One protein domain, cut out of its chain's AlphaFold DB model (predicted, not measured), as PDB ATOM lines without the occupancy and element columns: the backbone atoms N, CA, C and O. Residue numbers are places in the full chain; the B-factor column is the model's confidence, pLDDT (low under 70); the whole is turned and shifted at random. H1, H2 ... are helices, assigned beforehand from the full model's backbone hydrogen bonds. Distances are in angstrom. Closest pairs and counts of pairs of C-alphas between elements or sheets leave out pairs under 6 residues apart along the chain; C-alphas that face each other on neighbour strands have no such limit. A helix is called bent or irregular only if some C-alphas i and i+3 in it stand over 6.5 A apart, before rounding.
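AT A GLANCE: This is residues 144 to 191 and 277 to 357 of the 516 residues of an uncharacterized protein of Desulfurivibrio alkaliphilus (strain DSM 19089 / UNIQEM U267 / AHT2) (UniProt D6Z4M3). Three long helices, H2, H6 and H7, lie side by side in one layer, with H1 steeply tilted beside H2. H3 packs over one face of this layer, and short H4 and H5 sit by its last residues. You will find 129 residues printed with seven named helices, H1 to H7 in order, and no named strand: all helix. The whole is compact, with a radius of gyration of the C-alphas of 14.1 A, and spans 39 by 39 by 34 A.

HOW THE PARTS SIT: Start at H1, residues 148 to 161; it touches H2, residues 166 to 183, at a steep tilt of 47 degrees, the closest C-alphas being His 156 and Ala 169, 5.5 A apart. Past the cut, H3, residues 279 to 291, touches H2 with residues 280 to 284 alone, closest at C-alphas 280 and 183, 6.3 A. H4, residues 302 to 308, touches H3 about perpendicular at 88 degrees, closest at C-alphas 305 and 289, 6.1 A. H5, residues 310 to 313, only just touches H3, with 3 pairs of C-alphas within 8 A, closest at 310 and 291, 4.8 A. H6, residues 316 to 334, touches H2 at a shallow tilt of 16 degrees, closest at C-alphas 327 and 179, 5.2 A. H2, H3 and H6 form an up-and-down bundle, each running against the one before. H7, residues 341 to 356, forms a hairpin with H6, closest at C-alphas 348 and 329, 5.8 A; H2 and H7 are apart. Every O i to N i+4 pair is within hydrogen-bond range in H1, H3, H4 and H7, against 13 of 14 in H2 and 13 of 15 in H6; H5 is too short for one.

IN THESE COORDINATES: Find C-alpha 148 at (12.662, 7.150, 50.831), where H1 begins; H2 runs 25.9 A. H6 runs 27.7 A and is irregular, C-alphas 317 and 320 being 7.2 A apart. H7 runs 22.9 A to C-alpha 356 at (-2.738, 8.063, 23.053).

THE WHOLE: Residues 192 to 276 are not printed; C-alphas 191 and 277 are 34.1 A apart across this cut. Of the links printed whole, none is long. Look for pLDDT under 70 at residues 144 to 169, 187 to 191, 296 to 298 and 336 to 337.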
ATOM      1  N   GLY A 144      13.831  -2.260  50.281       50.81
ATOM      2  CA  GLY A 144      13.163  -2.010  51.551       50.81
ATOM      3  C   GLY A 144      12.561  -0.603  51.627       50.81
ATOM      4  O   GLY A 144      11.818  -0.328  52.563       50.81
ATOM      5  N   PHE A 145      12.897   0.303  50.690       53.25
ATOM      6  CA  PHE A 145      12.631   1.737  50.802       53.25
ATOM      7  C   PHE A 145      13.015   2.233  52.199       53.25
ATOM      8  O   PHE A 145      12.326   3.080  52.769       53.25
ATOM      9  N   LYS A 146      14.090   1.667  52.774       51.38
ATOM     10  CA  LYS A 146      14.553   2.030  54.117       51.38
ATOM     11  C   LYS A 146      14.919   3.513  54.144       51.38
ATOM     12  O   LYS A 146      14.774   4.165  55.172       51.38
ATOM     13  N   ASN A 147      15.322   4.049  52.987       60.03
ATOM     14  CA  ASN A 147      15.541   5.464  52.762       60.03
ATOM     15  C   ASN A 147      14.731   5.983  51.555       60.03
ATOM     16  O   ASN A 147      15.160   5.939  50.400       60.03
ATOM     17  N   GLU A 148      13.547   6.533  51.831       60.22
ATOM     18  CA  GLU A 148      12.662   7.150  50.831       60.22
ATOM     19  C   GLU A 148      13.365   8.242  49.996       60.22
ATOM     20  O   GLU A 148      13.110   8.379  48.795       60.22
ATOM     21  N   ALA A 149      14.285   9.003  50.599       61.25
ATOM     22  CA  ALA A 149      15.019  10.061  49.909       61.25
ATOM     23  C   ALA A 149      15.982   9.496  48.850       61.25
ATOM     24  O   ALA A 149      16.106  10.071  47.761       61.25
ATOM     25  N   THR A 150      16.607   8.347  49.119       58.22
ATOM     26  CA  THR A 150      17.448   7.624  48.153       58.22
ATOM     27  C   THR A 150      16.610   7.129  46.980       58.22
ATOM     28  O   THR A 150      16.918   7.446  45.827       58.22
ATOM     29  N   ALA A 151      15.482   6.464  47.250       59.09
ATOM     30  CA  ALA A 151      14.598   5.970  46.198       59.09
ATOM     31  C   ALA A 151      14.061   7.107  45.304       59.09
ATOM     32  O   ALA A 151      14.073   7.020  44.070       59.09
ATOM     33  N   ARG A 152      13.683   8.237  45.920       62.72
ATOM     34  CA  ARG A 152      13.280   9.466  45.217       62.72
ATOM     35  C   ARG A 152      14.395   9.981  44.314       62.72
ATOM     36  O   ARG A 152      14.150  10.297  43.150       62.72
ATOM     37  N   SER A 153      15.625  10.012  44.814       61.12
ATOM     38  CA  SER A 153      16.784  10.499  44.066       61.12
ATOM     39  C   SER A 153      17.087   9.648  42.835       61.12
ATOM     40  O   SER A 153      17.287  10.185  41.742       61.12
ATOM     41  N   LEU A 154      17.050   8.326  42.989       63.62
ATOM     42  CA  LEU A 154      17.365   7.368  41.931       63.62
ATOM     43  C   LEU A 154      16.298   7.355  40.826       63.62
ATOM     44  O   LEU A 154      16.625   7.390  39.633       63.62
ATOM     45  N   MET A 155      15.013   7.410  41.188       65.69
ATOM     46  CA  MET A 155      13.914   7.539  40.220       65.69
ATOM     47  C   MET A 155      13.933   8.878  39.491       65.69
ATOM     48  O   MET A 155      13.778   8.919  38.266       65.69
ATOM     49  N   HIS A 156      14.161   9.977  40.214       65.12
ATOM     50  CA  HIS A 156      14.236  11.315  39.624       65.12
ATOM     51  C   HIS A 156      15.395  11.396  38.629       65.12
ATOM     52  O   HIS A 156      15.193  11.807  37.484       65.12
ATOM     53  N   ALA A 157      16.576  10.914  39.014       59.44
ATOM     54  CA  ALA A 157      17.729  10.822  38.129       59.44
ATOM     55  C   ALA A 157      17.437   9.937  36.902       59.44
ATOM     56  O   ALA A 157      17.745  10.327  35.775       59.44
ATOM     57  N   THR A 158      16.742   8.809  37.071       64.94
ATOM     58  CA  THR A 158      16.376   7.930  35.949       64.94
ATOM     59  C   THR A 158      15.427   8.603  34.952       64.94
ATOM     60  O   THR A 158      15.637   8.538  33.736       64.94
ATOM     61  N   LEU A 159      14.396   9.299  35.430       64.25
ATOM     62  CA  LEU A 159      13.463  10.040  34.574       64.25
ATOM     63  C   LEU A 159      14.160  11.194  33.844       64.25
ATOM     64  O   LEU A 159      13.908  11.436  32.660       64.25
ATOM     65  N   LEU A 160      15.086  11.868  34.521       62.84
ATOM     66  CA  LEU A 160      15.893  12.934  33.941       62.84
ATOM     67  C   LEU A 160      16.820  12.427  32.837       62.84
ATOM     68  O   LEU A 160      16.888  13.031  31.765       62.84
ATOM     69  N   LEU A 161      17.452  11.271  33.031       59.09
ATOM     70  CA  LEU A 161      18.260  10.617  31.999       59.09
ATOM     71  C   LEU A 161      17.410  10.172  30.804       59.09
ATOM     72  O   LEU A 161      17.831  10.297  29.654       59.09
ATOM     73  N   ARG A 162      16.153   9.785  31.032       64.12
ATOM     74  CA  ARG A 162      15.166   9.539  29.962       64.12
ATOM     75  C   ARG A 162      14.672  10.839  29.293       64.12
ATOM     76  O   ARG A 162      13.907  10.818  28.324       64.12
ATOM     77  N   GLY A 163      15.178  11.989  29.738       63.41
ATOM     78  CA  GLY A 163      14.967  13.307  29.155       63.41
ATOM     79  C   GLY A 163      13.613  13.915  29.498       63.41
ATOM     80  O   GLY A 163      13.075  14.658  28.674       63.41
ATOM     81  N   VAL A 164      13.049  13.557  30.651       65.69
ATOM     82  CA  VAL A 164      11.927  14.261  31.282       65.69
ATOM     83  C   VAL A 164      12.467  15.545  31.921       65.69
ATOM     84  O   VAL A 164      13.557  15.531  32.477       65.69
ATOM     85  N   GLY A 165      11.758  16.673  31.826       69.31
ATOM     86  CA  GLY A 165      12.206  17.923  32.459       69.31
ATOM     87  C   GLY A 165      12.228  17.822  33.991       69.31
ATOM     88  O   GLY A 165      11.395  17.130  34.567       69.31
ATOM     89  N   THR A 166      13.131  18.547  34.656       64.75
ATOM     90  CA  THR A 166      13.365  18.498  36.120       64.75
ATOM     91  C   THR A 166      12.093  18.600  36.961       64.75
ATOM     92  O   THR A 166      11.848  17.713  37.776       64.75
ATOM     93  N   LYS A 167      11.260  19.619  36.707       65.38
ATOM     94  CA  LYS A 167       9.976  19.844  37.403       65.38
ATOM     95  C   LYS A 167       8.977  18.692  37.199       65.38
ATOM     96  O   LYS A 167       8.222  18.361  38.102       65.38
ATOM     97  N   TYR A 168       8.968  18.073  36.018       66.06
ATOM     98  CA  TYR A 168       8.071  16.950  35.714       66.06
ATOM     99  C   TYR A 168       8.569  15.641  36.311       66.06
ATOM    100  O   TYR A 168       7.767  14.854  36.802       66.06
ATOM    101  N   ALA A 169       9.880  15.418  36.276       69.56
ATOM    102  CA  ALA A 169      10.489  14.224  36.830       69.56
ATOM    103  C   ALA A 169      10.265  14.141  38.348       69.56
ATOM    104  O   ALA A 169       9.953  13.064  38.829       69.56
ATOM    105  N   GLU A 170      10.299  15.269  39.066       71.06
ATOM    106  CA  GLU A 170       9.971  15.332  40.498       71.06
ATOM    107  C   GLU A 170       8.535  14.855  40.772       71.06
ATOM    108  O   GLU A 170       8.318  13.909  41.523       71.06
ATOM    109  N   ASN A 171       7.553  15.438  40.078       70.06
ATOM    110  CA  ASN A 171       6.143  15.082  40.256       70.06
ATOM    111  C   ASN A 171       5.843  13.629  39.867       70.06
ATOM    112  O   ASN A 171       5.050  12.961  40.530       70.06
ATOM    113  N   ILE A 172       6.466  13.134  38.792       71.69
ATOM    114  CA  ILE A 172       6.323  11.741  38.365       71.69
ATOM    115  C   ILE A 172       6.939  10.821  39.417       71.69
ATOM    116  O   ILE A 172       6.252   9.919  39.876       71.69
ATOM    117  N   THR A 173       8.174  11.077  39.859       74.00
ATOM    118  CA  THR A 173       8.815  10.304  40.929       74.00
ATOM    119  C   THR A 173       7.937  10.254  42.172       74.00
ATOM    120  O   THR A 173       7.686   9.170  42.688       74.00
ATOM    121  N   CYS A 174       7.416  11.395  42.628       72.44
ATOM    122  CA  CYS A 174       6.563  11.432  43.809       72.44
ATOM    123  C   CYS A 174       5.242  10.669  43.617       72.44
ATOM    124  O   CYS A 174       4.692  10.124  44.568       72.44
ATOM    125  N   SER A 175       4.692  10.621  42.405       75.25
ATOM    126  CA  SER A 175       3.503   9.810  42.124       75.25
ATOM    127  C   SER A 175       3.831   8.316  42.112       75.25
ATOM    128  O   SER A 175       3.116   7.537  42.741       75.25
ATOM    129  N   ILE A 176       4.952   7.908  41.508       75.81
ATOM    130  CA  ILE A 176       5.363   6.499  41.516       75.81
ATOM    131  C   ILE A 176       5.715   6.050  42.940       75.81
ATOM    132  O   ILE A 176       5.240   5.011  43.366       75.81
ATOM    133  N   LEU A 177       6.469   6.826  43.720       75.00
ATOM    134  CA  LEU A 177       6.798   6.452  45.100       75.00
ATOM    135  C   LEU A 177       5.558   6.300  45.987       75.00
ATOM    136  O   LEU A 177       5.455   5.302  46.693       75.00
ATOM    137  N   ARG A 178       4.585   7.220  45.901       76.38
ATOM    138  CA  ARG A 178       3.297   7.069  46.607       76.38
ATOM    139  C   ARG A 178       2.557   5.810  46.165       76.38
ATOM    140  O   ARG A 178       2.002   5.104  46.995       76.38
ATOM    141  N   THR A 179       2.592   5.510  44.867       80.00
ATOM    142  CA  THR A 179       2.029   4.272  44.311       80.00
ATOM    143  C   THR A 179       2.681   3.043  44.955       80.00
ATOM    144  O   THR A 179       1.979   2.161  45.428       80.00
ATOM    145  N   LEU A 180       4.012   2.989  45.027       80.25
ATOM    146  CA  LEU A 180       4.731   1.841  45.592       80.25
ATOM    147  C   LEU A 180       4.533   1.707  47.100       80.25
ATOM    148  O   LEU A 180       4.296   0.606  47.582       80.25
ATOM    149  N   ALA A 181       4.574   2.823  47.826       76.50
ATOM    150  CA  ALA A 181       4.341   2.828  49.260       76.50
ATOM    151  C   ALA A 181       2.941   2.303  49.609       76.50
ATOM    152  O   ALA A 181       2.821   1.467  50.501       76.50
ATOM    153  N   ARG A 182       1.913   2.704  48.843       81.00
ATOM    154  CA  ARG A 182       0.548   2.183  48.995       81.00
ATOM    155  C   ARG A 182       0.466   0.680  48.753       81.00
ATOM    156  O   ARG A 182      -0.190   0.004  49.533       81.00
ATOM    157  N   ILE A 183       1.133   0.148  47.722       80.75
ATOM    158  CA  ILE A 183       1.165  -1.309  47.478       80.75
ATOM    159  C   ILE A 183       1.765  -2.050  48.682       80.75
ATOM    160  O   ILE A 183       1.267  -3.105  49.066       80.75
ATOM    161  N   ASP A 184       2.791  -1.470  49.308       81.75
ATOM    162  CA  ASP A 184       3.424  -2.011  50.515       81.75
ATOM    163  C   ASP A 184       2.594  -1.766  51.801       81.75
ATOM    164  O   ASP A 184       3.070  -2.053  52.897       81.75
ATOM    165  N   GLY A 185       1.378  -1.211  51.704       80.56
ATOM    166  CA  GLY A 185       0.509  -0.928  52.853       80.56
ATOM    167  C   GLY A 185       0.965   0.244  53.726       80.56
ATOM    168  O   GLY A 185       0.546   0.350  54.874       80.56
ATOM    169  N   ARG A 186       1.834   1.120  53.211       77.69
ATOM    170  CA  ARG A 186       2.327   2.303  53.926       77.69
ATOM    171  C   ARG A 186       1.549   3.538  53.497       77.69
ATOM    172  O   ARG A 186       1.451   3.822  52.301       77.69
ATOM    173  N   ASP A 187       1.068   4.306  54.468       69.31
ATOM    174  CA  ASP A 187       0.544   5.641  54.210       69.31
ATOM    175  C   ASP A 187       1.693   6.648  54.294       69.31
ATOM    176  O   ASP A 187       2.380   6.746  55.310       69.31
ATOM    177  N   VAL A 188       1.976   7.338  53.191       61.19
ATOM    178  CA  VAL A 188       3.125   8.245  53.110       61.19
ATOM    179  C   VAL A 188       2.637   9.621  52.695       61.19
ATOM    180  O   VAL A 188       2.409   9.900  51.512       61.19
ATOM    181  N   ALA A 189       2.529  10.505  53.686       56.16
ATOM    182  CA  ALA A 189       2.394  11.940  53.489       56.16
ATOM    183  C   ALA A 189       3.716  12.496  52.931       56.16
ATOM    184  O   ALA A 189       4.576  13.000  53.649       56.16
ATOM    185  N   MET A 190       3.932  12.339  51.623       56.56
ATOM    186  CA  MET A 190       5.148  12.829  50.975       56.56
ATOM    187  C   MET A 190       5.065  14.335  50.727       56.56
ATOM    188  O   MET A 190       4.587  14.774  49.679       56.56
ATOM    189  N   GLU A 191       5.610  15.131  51.642       52.72
ATOM    190  CA  GLU A 191       5.891  16.539  51.371       52.72
ATOM    191  C   GLU A 191       7.139  16.693  50.476       52.72
ATOM    192  O   GLU A 191       8.140  15.965  50.570       52.72
ATOM    193  N   THR A 277      -3.070 -15.242  43.084       91.94
ATOM    194  CA  THR A 277      -3.795 -15.367  44.357       91.94
ATOM    195  C   THR A 277      -3.421 -14.243  45.324       91.94
ATOM    196  O   THR A 277      -4.294 -13.647  45.945       91.94
ATOM    197  N   ASP A 278      -2.129 -13.909  45.399       90.56
ATOM    198  CA  ASP A 278      -1.623 -12.682  46.019       90.56
ATOM    199  C   ASP A 278      -1.179 -11.702  44.929       90.56
ATOM    200  O   ASP A 278      -0.086 -11.793  44.359       90.56
ATOM    201  N   TRP A 279      -2.060 -10.758  44.605       90.81
ATOM    202  CA  TRP A 279      -1.831  -9.795  43.536       90.81
ATOM    203  C   TRP A 279      -0.847  -8.683  43.919       90.81
ATOM    204  O   TRP A 279      -0.336  -8.022  43.015       90.81
ATOM    205  N   ARG A 280      -0.531  -8.442  45.203       90.25
ATOM    206  CA  ARG A 280       0.283  -7.273  45.610       90.25
ATOM    207  C   ARG A 280       1.705  -7.298  45.032       90.25
ATOM    208  O   ARG A 280       2.095  -6.303  44.406       90.25
ATOM    209  N   PRO A 281       2.482  -8.398  45.141       89.81
ATOM    210  CA  PRO A 281       3.812  -8.468  44.535       89.81
ATOM    211  C   PRO A 281       3.758  -8.337  43.008       89.81
ATOM    212  O   PRO A 281       4.613  -7.688  42.399       89.81
ATOM    213  N   VAL A 282       2.725  -8.907  42.381       92.19
ATOM    214  CA  VAL A 282       2.552  -8.875  40.925       92.19
ATOM    215  C   VAL A 282       2.148  -7.484  40.441       92.19
ATOM    216  O   VAL A 282       2.654  -7.028  39.417       92.19
ATOM    217  N   LEU A 283       1.321  -6.757  41.197       92.50
ATOM    218  CA  LEU A 283       0.956  -5.368  40.923       92.50
ATOM    219  C   LEU A 283       2.181  -4.454  41.014       92.50
ATOM    220  O   LEU A 283       2.372  -3.588  40.156       92.50
ATOM    221  N   LYS A 284       3.044  -4.671  42.013       89.31
ATOM    222  CA  LYS A 284       4.315  -3.948  42.157       89.31
ATOM    223  C   LYS A 284       5.217  -4.160  40.941       89.31
ATOM    224  O   LYS A 284       5.668  -3.182  40.339       89.31
ATOM    225  N   GLU A 285       5.423  -5.414  40.538       89.50
ATOM    226  CA  GLU A 285       6.190  -5.764  39.333       89.50
ATOM    227  C   GLU A 285       5.542  -5.178  38.068       89.50
ATOM    228  O   GLU A 285       6.235  -4.615  37.224       89.50
ATOM    229  N   PHE A 286       4.214  -5.230  37.941       93.00
ATOM    230  CA  PHE A 286       3.481  -4.647  36.819       93.00
ATOM    231  C   PHE A 286       3.720  -3.138  36.698       93.00
ATOM    232  O   PHE A 286       4.122  -2.650  35.635       93.00
ATOM    233  N   VAL A 287       3.539  -2.387  37.787       91.69
ATOM    234  CA  VAL A 287       3.778  -0.938  37.816       91.69
ATOM    235  C   VAL A 287       5.227  -0.645  37.445       91.69
ATOM    236  O   VAL A 287       5.502   0.138  36.533       91.69
ATOM    237  N   LEU A 288       6.175  -1.290  38.113       87.50
ATOM    238  CA  LEU A 288       7.583  -0.968  37.932       87.50
ATOM    239  C   LEU A 288       8.067  -1.360  36.550       87.50
ATOM    240  O   LEU A 288       8.634  -0.527  35.846       87.50
ATOM    241  N   ARG A 289       7.759  -2.568  36.099       88.88
ATOM    242  CA  ARG A 289       8.293  -3.104  34.856       88.88
ATOM    243  C   ARG A 289       7.467  -2.774  33.635       88.88
ATOM    244  O   ARG A 289       8.028  -2.333  32.633       88.88
ATOM    245  N   ARG A 290       6.156  -2.991  33.677       92.12
ATOM    246  CA  ARG A 290       5.296  -2.828  32.496       92.12
ATOM    247  C   ARG A 290       4.862  -1.398  32.289       92.12
ATOM    248  O   ARG A 290       4.781  -0.971  31.139       92.12
ATOM    249  N   VAL A 291       4.672  -0.629  33.356       92.81
ATOM    250  CA  VAL A 291       4.378   0.797  33.205       92.81
ATOM    251  C   VAL A 291       5.670   1.597  33.064       92.81
ATOM    252  O   VAL A 291       5.820   2.339  32.090       92.81
ATOM    253  N   TRP A 292       6.635   1.397  33.966       88.62
ATOM    254  CA  TRP A 292       7.810   2.271  34.073       88.62
ATOM    255  C   TRP A 292       9.140   1.692  33.576       88.62
ATOM    256  O   TRP A 292      10.118   2.437  33.459       88.62
ATOM    257  N   GLY A 293       9.212   0.411  33.219       87.12
ATOM    258  CA  GLY A 293      10.433  -0.196  32.684       87.12
ATOM    259  C   GLY A 293      11.580  -0.298  33.691       87.12
ATOM    260  O   GLY A 293      12.737  -0.149  33.297       87.12
ATOM    261  N   PHE A 294      11.261  -0.485  34.968       82.56
ATOM    262  CA  PHE A 294      12.170  -0.836  36.060       82.56
ATOM    263  C   PHE A 294      12.121  -2.357  36.303       82.56
ATOM    264  O   PHE A 294      11.066  -2.953  36.116       82.56
ATOM    265  N   VAL A 295      13.227  -3.016  36.662       77.12
ATOM    266  CA  VAL A 295      13.269  -4.495  36.784       77.12
ATOM    267  C   VAL A 295      13.982  -4.919  38.048       77.12
ATOM    268  O   VAL A 295      15.196  -4.813  38.060       77.12
ATOM    269  N   ALA A 296      13.264  -5.456  39.037       62.22
ATOM    270  CA  ALA A 296      13.840  -5.882  40.320       62.22
ATOM    271  C   ALA A 296      14.734  -7.129  40.241       62.22
ATOM    272  O   ALA A 296      15.549  -7.354  41.123       62.22
ATOM    273  N   ASP A 297      14.568  -7.946  39.200       65.06
ATOM    274  CA  ASP A 297      15.139  -9.291  39.109       65.06
ATOM    275  C   ASP A 297      16.117  -9.438  37.922       65.06
ATOM    276  O   ASP A 297      15.885  -8.948  36.812       65.06
ATOM    277  N   SER A 298      17.199 -10.182  38.153       54.69
ATOM    278  CA  SER A 298      18.350 -10.419  37.267       54.69
ATOM    279  C   SER A 298      18.022 -11.035  35.894       54.69
ATOM    280  O   SER A 298      18.827 -10.961  34.964       54.69
ATOM    281  N   GLY A 299      16.831 -11.618  35.718       70.06
ATOM    282  CA  GLY A 299      16.486 -12.384  34.515       70.06
ATOM    283  C   GLY A 299      16.250 -11.565  33.237       70.06
ATOM    284  O   GLY A 299      16.175 -12.138  32.144       70.06
ATOM    285  N   ILE A 300      16.082 -10.239  33.322       73.94
ATOM    286  CA  ILE A 300      15.791  -9.384  32.159       73.94
ATOM    287  C   ILE A 300      16.623  -8.112  32.205       73.94
ATOM    288  O   ILE A 300      16.597  -7.367  33.175       73.94
ATOM    289  N   SER A 301      17.297  -7.798  31.093       74.56
ATOM    290  CA  SER A 301      18.052  -6.551  31.014       74.56
ATOM    291  C   SER A 301      17.119  -5.332  31.145       74.56
ATOM    292  O   SER A 301      16.078  -5.272  30.479       74.56
ATOM    293  N   PRO A 302      17.495  -4.300  31.918       72.06
ATOM    294  CA  PRO A 302      16.690  -3.083  32.059       72.06
ATOM    295  C   PRO A 302      16.369  -2.390  30.729       72.06
ATOM    296  O   PRO A 302      15.286  -1.838  30.550       72.06
ATOM    297  N   ALA A 303      17.257  -2.498  29.734       73.38
ATOM    298  CA  ALA A 303      16.979  -2.038  28.374       73.38
ATOM    299  C   ALA A 303      15.800  -2.788  27.730       73.38
ATOM    300  O   ALA A 303      14.951  -2.165  27.091       73.38
ATOM    301  N   LYS A 304      15.724  -4.115  27.896       79.56
ATOM    302  CA  LYS A 304      14.614  -4.930  27.390       79.56
ATOM    303  C   LYS A 304      13.308  -4.585  28.102       79.56
ATOM    304  O   LYS A 304      12.298  -4.432  27.424       79.56
ATOM    305  N   ALA A 305      13.325  -4.392  29.417       82.25
ATOM    306  CA  ALA A 305      12.130  -3.985  30.149       82.25
ATOM    307  C   ALA A 305      11.649  -2.584  29.781       82.25
ATOM    308  O   ALA A 305      10.477  -2.419  29.462       82.25
ATOM    309  N   TYR A 306      12.547  -1.596  29.704       83.06
ATOM    310  CA  TYR A 306      12.196  -0.278  29.179       83.06
ATOM    311  C   TYR A 306      11.604  -0.382  27.771       83.06
ATOM    312  O   TYR A 306      10.591   0.244  27.466       83.06
ATOM    313  N   ASN A 307      12.185  -1.237  26.924       81.44
ATOM    314  CA  ASN A 307      11.686  -1.476  25.577       81.44
ATOM    315  C   ASN A 307      10.284  -2.082  25.507       81.44
ATOM    316  O   ASN A 307       9.646  -1.901  24.471       81.44
ATOM    317  N   GLN A 308       9.849  -2.770  26.561       86.44
ATOM    318  CA  GLN A 308       8.532  -3.390  26.704       86.44
ATOM    319  C   GLN A 308       7.555  -2.540  27.534       86.44
ATOM    320  O   GLN A 308       6.383  -2.895  27.632       86.44
ATOM    321  N   SER A 309       8.034  -1.456  28.149       90.31
ATOM    322  CA  SER A 309       7.271  -0.643  29.095       90.31
ATOM    323  C   SER A 309       6.466   0.467  28.429       90.31
ATOM    324  O   SER A 309       6.903   1.069  27.448       90.31
ATOM    325  N   LEU A 310       5.329   0.818  29.024       91.44
ATOM    326  CA  LEU A 310       4.436   1.868  28.546       91.44
ATOM    327  C   LEU A 310       5.109   3.252  28.491       91.44
ATOM    328  O   LEU A 310       4.912   3.994  27.529       91.44
ATOM    329  N   VAL A 311       5.963   3.587  29.467       88.94
ATOM    330  CA  VAL A 311       6.689   4.874  29.537       88.94
ATOM    331  C   VAL A 311       7.534   5.166  28.292       88.94
ATOM    332  O   VAL A 311       7.748   6.331  27.958       88.94
ATOM    333  N   LYS A 312       8.012   4.139  27.578       86.81
ATOM    334  CA  LYS A 312       8.755   4.317  26.320       86.81
ATOM    335  C   LYS A 312       7.870   4.858  25.197       86.81
ATOM    336  O   LYS A 312       8.362   5.575  24.326       86.81
ATOM    337  N   HIS A 313       6.598   4.486  25.205       88.12
ATOM    338  CA  HIS A 313       5.647   4.762  24.135       88.12
ATOM    339  C   HIS A 313       4.859   6.054  24.392       88.12
ATOM    340  O   HIS A 313       4.492   6.771  23.462       88.12
ATOM    341  N   VAL A 314       4.664   6.415  25.661       87.38
ATOM    342  CA  VAL A 314       3.972   7.647  26.043       87.38
ATOM    343  C   VAL A 314       4.839   8.877  25.756       87.38
ATOM    344  O   VAL A 314       5.999   8.975  26.157       87.38
ATOM    345  N   GLN A 315       4.254   9.876  25.086       84.75
ATOM    346  CA  GLN A 315       4.920  11.158  24.847       84.75
ATOM    347  C   GLN A 315       5.358  11.789  26.175       84.75
ATOM    348  O   GLN A 315       4.565  11.874  27.108       84.75
ATOM    349  N   LYS A 316       6.580  12.337  26.234       80.81
ATOM    350  CA  LYS A 316       7.167  12.919  27.461       80.81
ATOM    351  C   LYS A 316       6.226  13.859  28.225       80.81
ATOM    352  O   LYS A 316       6.133  13.783  29.444       80.81
ATOM    353  N   ARG A 317       5.489  14.708  27.501       82.12
ATOM    354  CA  ARG A 317       4.510  15.659  28.062       82.12
ATOM    355  C   ARG A 317       3.313  15.001  28.767       82.12
ATOM    356  O   ARG A 317       2.667  15.648  29.578       82.12
ATOM    357  N   LYS A 318       3.015  13.736  28.460       86.50
ATOM    358  CA  LYS A 318       1.891  12.961  29.007       86.50
ATOM    359  C   LYS A 318       2.311  12.015  30.140       86.50
ATOM    360  O   LYS A 318       1.455  11.382  30.744       86.50
ATOM    361  N   LEU A 319       3.602  11.943  30.476       85.12
ATOM    362  CA  LEU A 319       4.105  11.039  31.520       85.12
ATOM    363  C   LEU A 319       3.557  11.349  32.916       85.12
ATOM    364  O   LEU A 319       3.344  10.433  33.701       85.12
ATOM    365  N   LEU A 320       3.279  12.619  33.223       82.81
ATOM    366  CA  LEU A 320       2.626  12.976  34.484       82.81
ATOM    367  C   LEU A 320       1.185  12.456  34.547       82.81
ATOM    368  O   LEU A 320       0.744  11.998  35.595       82.81
ATOM    369  N   ALA A 321       0.456  12.508  33.430       87.81
ATOM    370  CA  ALA A 321      -0.899  11.974  33.360       87.81
ATOM    371  C   ALA A 321      -0.898  10.442  33.486       87.81
ATOM    372  O   ALA A 321      -1.725   9.907  34.216       87.81
ATOM    373  N   LEU A 322       0.088   9.764  32.879       92.25
ATOM    374  CA  LEU A 322       0.321   8.333  33.095       92.25
ATOM    375  C   LEU A 322       0.560   8.020  34.577       92.25
ATOM    376  O   LEU A 322      -0.078   7.126  35.114       92.25
ATOM    377  N   ALA A 323       1.430   8.781  35.249       85.88
ATOM    378  CA  ALA A 323       1.711   8.574  36.667       85.88
ATOM    379  C   ALA A 323       0.473   8.729  37.544       85.88
ATOM    380  O   ALA A 323       0.180   7.844  38.339       85.88
ATOM    381  N   LYS A 324      -0.313   9.785  37.320       87.00
ATOM    382  CA  LYS A 324      -1.581   9.984  38.030       87.00
ATOM    383  C   LYS A 324      -2.593   8.867  37.756       87.00
ATOM    384  O   LYS A 324      -3.300   8.471  38.675       87.00
ATOM    385  N   ALA A 325      -2.670   8.364  36.522       92.44
ATOM    386  CA  ALA A 325      -3.543   7.241  36.186       92.44
ATOM    387  C   ALA A 325      -3.122   5.968  36.929       92.44
ATOM    388  O   ALA A 325      -3.951   5.299  37.543       92.44
ATOM    389  N   THR A 326      -1.826   5.658  36.934       94.19
ATOM    390  CA  THR A 326      -1.273   4.515  37.671       94.19
ATOM    391  C   THR A 326      -1.452   4.655  39.184       94.19
ATOM    392  O   THR A 326      -1.786   3.682  39.848       94.19
ATOM    393  N   GLU A 327      -1.304   5.860  39.729       87.94
ATOM    394  CA  GLU A 327      -1.578   6.132  41.139       87.94
ATOM    395  C   GLU A 327      -3.052   5.870  41.486       87.94
ATOM    396  O   GLU A 327      -3.334   5.206  42.480       87.94
ATOM    397  N   ARG A 328      -3.991   6.322  40.641       92.12
ATOM    398  CA  ARG A 328      -5.427   6.039  40.805       92.12
ATOM    399  C   ARG A 328      -5.757   4.556  40.695       92.12
ATOM    400  O   ARG A 328      -6.614   4.093  41.436       92.12
ATOM    401  N   LEU A 329      -5.119   3.820  39.780       93.50
ATOM    402  CA  LEU A 329      -5.258   2.361  39.703       93.50
ATOM    403  C   LEU A 329      -4.937   1.738  41.059       93.50
ATOM    404  O   LEU A 329      -5.778   1.055  41.628       93.50
ATOM    405  N   VAL A 330      -3.750   2.024  41.592       92.06
ATOM    406  CA  VAL A 330      -3.310   1.436  42.858       92.06
ATOM    407  C   VAL A 330      -4.189   1.879  44.015       92.06
ATOM    408  O   VAL A 330      -4.585   1.039  44.806       92.06
ATOM    409  N   THR A 331      -4.563   3.154  44.102       88.44
ATOM    410  CA  THR A 331      -5.499   3.613  45.137       88.44
ATOM    411  C   THR A 331      -6.821   2.849  45.078       88.44
ATOM    412  O   THR A 331      -7.261   2.355  46.108       88.44
ATOM    413  N   ARG A 332      -7.433   2.690  43.898       90.94
ATOM    414  CA  ARG A 332      -8.701   1.951  43.778       90.94
ATOM    415  C   ARG A 332      -8.568   0.475  44.150       90.94
ATOM    416  O   ARG A 332      -9.462  -0.060  44.789       90.94
ATOM    417  N   VAL A 333      -7.459  -0.156  43.767       90.44
ATOM    418  CA  VAL A 333      -7.185  -1.564  44.084       90.44
ATOM    419  C   VAL A 333      -6.893  -1.759  45.580       90.44
ATOM    420  O   VAL A 333      -7.314  -2.752  46.155       90.44
ATOM    421  N   MET A 334      -6.194  -0.820  46.229       86.44
ATOM    422  CA  MET A 334      -5.830  -0.931  47.649       86.44
ATOM    423  C   MET A 334      -6.979  -0.607  48.610       86.44
ATOM    424  O   MET A 334      -6.999  -1.151  49.708       86.44
ATOM    425  N   HIS A 335      -7.888   0.297  48.237       84.62
ATOM    426  CA  HIS A 335      -8.963   0.768  49.122       84.62
ATOM    427  C   HIS A 335     -10.292   0.025  48.949       84.62
ATOM    428  O   HIS A 335     -11.277   0.472  49.518       84.62
ATOM    429  N   ASP A 336     -10.293  -1.077  48.189       66.75
ATOM    430  CA  ASP A 336     -11.441  -1.952  47.922       66.75
ATOM    431  C   ASP A 336     -12.790  -1.219  47.916       66.75
ATOM    432  O   ASP A 336     -13.583  -1.263  48.855       66.75
ATOM    433  N   ASN A 337     -13.050  -0.509  46.821       69.94
ATOM    434  CA  ASN A 337     -14.300   0.227  46.649       69.94
ATOM    435  C   ASN A 337     -15.468  -0.689  46.213       69.94
ATOM    436  O   ASN A 337     -16.420  -0.192  45.612       69.94
ATOM    437  N   GLY A 338     -15.368  -2.013  46.402       76.50
ATOM    438  CA  GLY A 338     -16.321  -2.995  45.872       76.50
ATOM    439  C   GLY A 338     -16.180  -3.284  44.369       76.50
ATOM    440  O   GLY A 338     -16.999  -4.005  43.808       76.50
ATOM    441  N   ASN A 339     -15.150  -2.738  43.711       84.00
ATOM    442  CA  ASN A 339     -14.836  -3.013  42.305       84.00
ATOM    443  C   ASN A 339     -13.794  -4.126  42.199       84.00
ATOM    444  O   ASN A 339     -12.791  -4.103  42.916       84.00
ATOM    445  N   SER A 340     -13.959  -5.019  41.223       89.75
ATOM    446  CA  SER A 340     -12.967  -6.058  40.940       89.75
ATOM    447  C   SER A 340     -11.623  -5.472  40.468       89.75
ATOM    448  O   SER A 340     -11.515  -4.312  40.043       89.75
ATOM    449  N   LEU A 341     -10.555  -6.271  40.531       89.75
ATOM    450  CA  LEU A 341      -9.247  -5.885  39.989       89.75
ATOM    451  C   LEU A 341      -9.340  -5.611  38.479       89.75
ATOM    452  O   LEU A 341      -8.740  -4.658  37.977       89.75
ATOM    453  N   GLU A 342     -10.139  -6.410  37.781       90.25
ATOM    454  CA  GLU A 342     -10.491  -6.291  36.373       90.25
ATOM    455  C   GLU A 342     -11.109  -4.922  36.065       90.25
ATOM    456  O   GLU A 342     -10.599  -4.208  35.199       90.25
ATOM    457  N   ASP A 343     -12.130  -4.499  36.817       89.62
ATOM    458  CA  ASP A 343     -12.804  -3.207  36.614       89.62
ATOM    459  C   ASP A 343     -11.842  -2.028  36.794       89.62
ATOM    460  O   ASP A 343     -11.830  -1.059  36.019       89.62
ATOM    461  N   ASN A 344     -10.978  -2.120  37.805       91.75
ATOM    462  CA  ASN A 344      -9.969  -1.108  38.090       91.75
ATOM    463  C   ASN A 344      -8.912  -1.023  36.977       91.75
ATOM    464  O   ASN A 344      -8.519   0.082  36.576       91.75
ATOM    465  N   LEU A 345      -8.481  -2.167  36.440       92.31
ATOM    466  CA  LEU A 345      -7.573  -2.246  35.294       92.31
ATOM    467  C   LEU A 345      -8.221  -1.720  34.011       92.31
ATOM    468  O   LEU A 345      -7.565  -0.993  33.262       92.31
ATOM    469  N   ALA A 346      -9.498  -2.016  33.774       91.19
ATOM    470  CA  ALA A 346     -10.252  -1.505  32.632       91.19
ATOM    471  C   ALA A 346     -10.350   0.023  32.664       91.19
ATOM    472  O   ALA A 346     -10.086   0.701  31.665       91.19
ATOM    473  N   CYS A 347     -10.676   0.577  33.835       91.31
ATOM    474  CA  CYS A 347     -10.722   2.016  34.054       91.31
ATOM    475  C   CYS A 347      -9.354   2.663  33.803       91.31
ATOM    476  O   CYS A 347      -9.250   3.650  33.073       91.31
ATOM    477  N   TRP A 348      -8.285   2.088  34.359       94.00
ATOM    478  CA  TRP A 348      -6.924   2.564  34.121       94.00
ATOM    479  C   TRP A 348      -6.518   2.490  32.644       94.00
ATOM    480  O   TRP A 348      -5.917   3.431  32.123       94.00
ATOM    481  N   LEU A 349      -6.869   1.415  31.938       93.12
ATOM    482  CA  LEU A 349      -6.570   1.273  30.517       93.12
ATOM    483  C   LEU A 349      -7.258   2.362  29.687       93.12
ATOM    484  O   LEU A 349      -6.623   2.929  28.799       93.12
ATOM    485  N   ARG A 350      -8.521   2.690  29.981       92.00
ATOM    486  CA  ARG A 350      -9.232   3.800  29.321       92.00
ATOM    487  C   ARG A 350      -8.504   5.128  29.532       92.00
ATOM    488  O   ARG A 350      -8.285   5.868  28.575       92.00
ATOM    489  N   GLU A 351      -8.031   5.389  30.751       92.62
ATOM    490  CA  GLU A 351      -7.203   6.567  31.035       92.62
ATOM    491  C   GLU A 351      -5.904   6.565  30.210       92.62
ATOM    492  O   GLU A 351      -5.535   7.596  29.650       92.62
ATOM    493  N   VAL A 352      -5.231   5.415  30.075       92.94
ATOM    494  CA  VAL A 352      -4.023   5.259  29.242       92.94
ATOM    495  C   VAL A 352      -4.320   5.472  27.754       92.94
ATOM    496  O   VAL A 352      -3.546   6.144  27.068       92.94
ATOM    497  N   ILE A 353      -5.434   4.948  27.245       92.25
ATOM    498  CA  ILE A 353      -5.874   5.106  25.853       92.25
ATOM    499  C   ILE A 353      -6.166   6.574  25.541       92.25
ATOM    500  O   ILE A 353      -5.709   7.082  24.516       92.25
ATOM    501  N   ALA A 354      -6.807   7.298  26.459       90.75
ATOM    502  CA  ALA A 354      -7.022   8.737  26.327       90.75
ATOM    503  C   ALA A 354      -5.696   9.526  26.226       90.75
ATOM    504  O   ALA A 354      -5.633  10.587  25.594       90.75
ATOM    505  N   LEU A 355      -4.586   9.002  26.772       89.94
ATOM    506  CA  LEU A 355      -3.255   9.584  26.551       89.94
ATOM    507  C   LEU A 355      -2.740   9.353  25.130       89.94
ATOM    508  O   LEU A 355      -1.938  10.156  24.653       89.94
ATOM    509  N   ALA A 356      -3.132   8.288  24.441       86.38
ATOM    510  CA  ALA A 356      -2.738   8.063  23.053       86.38
ATOM    511  C   ALA A 356      -3.625   8.844  22.075       86.38
ATOM    512  O   ALA A 356      -3.104   9.445  21.137       86.38
ATOM    513  N   ALA A 357      -4.922   8.910  22.360       87.38
ATOM    514  CA  ALA A 357      -5.962   9.410  21.470       87.38
ATOM    515  C   ALA A 357      -6.773  10.541  22.141       87.38
ATOM    516  O   ALA A 357      -7.892  10.318  22.602       87.38
TER     517      ALA A 357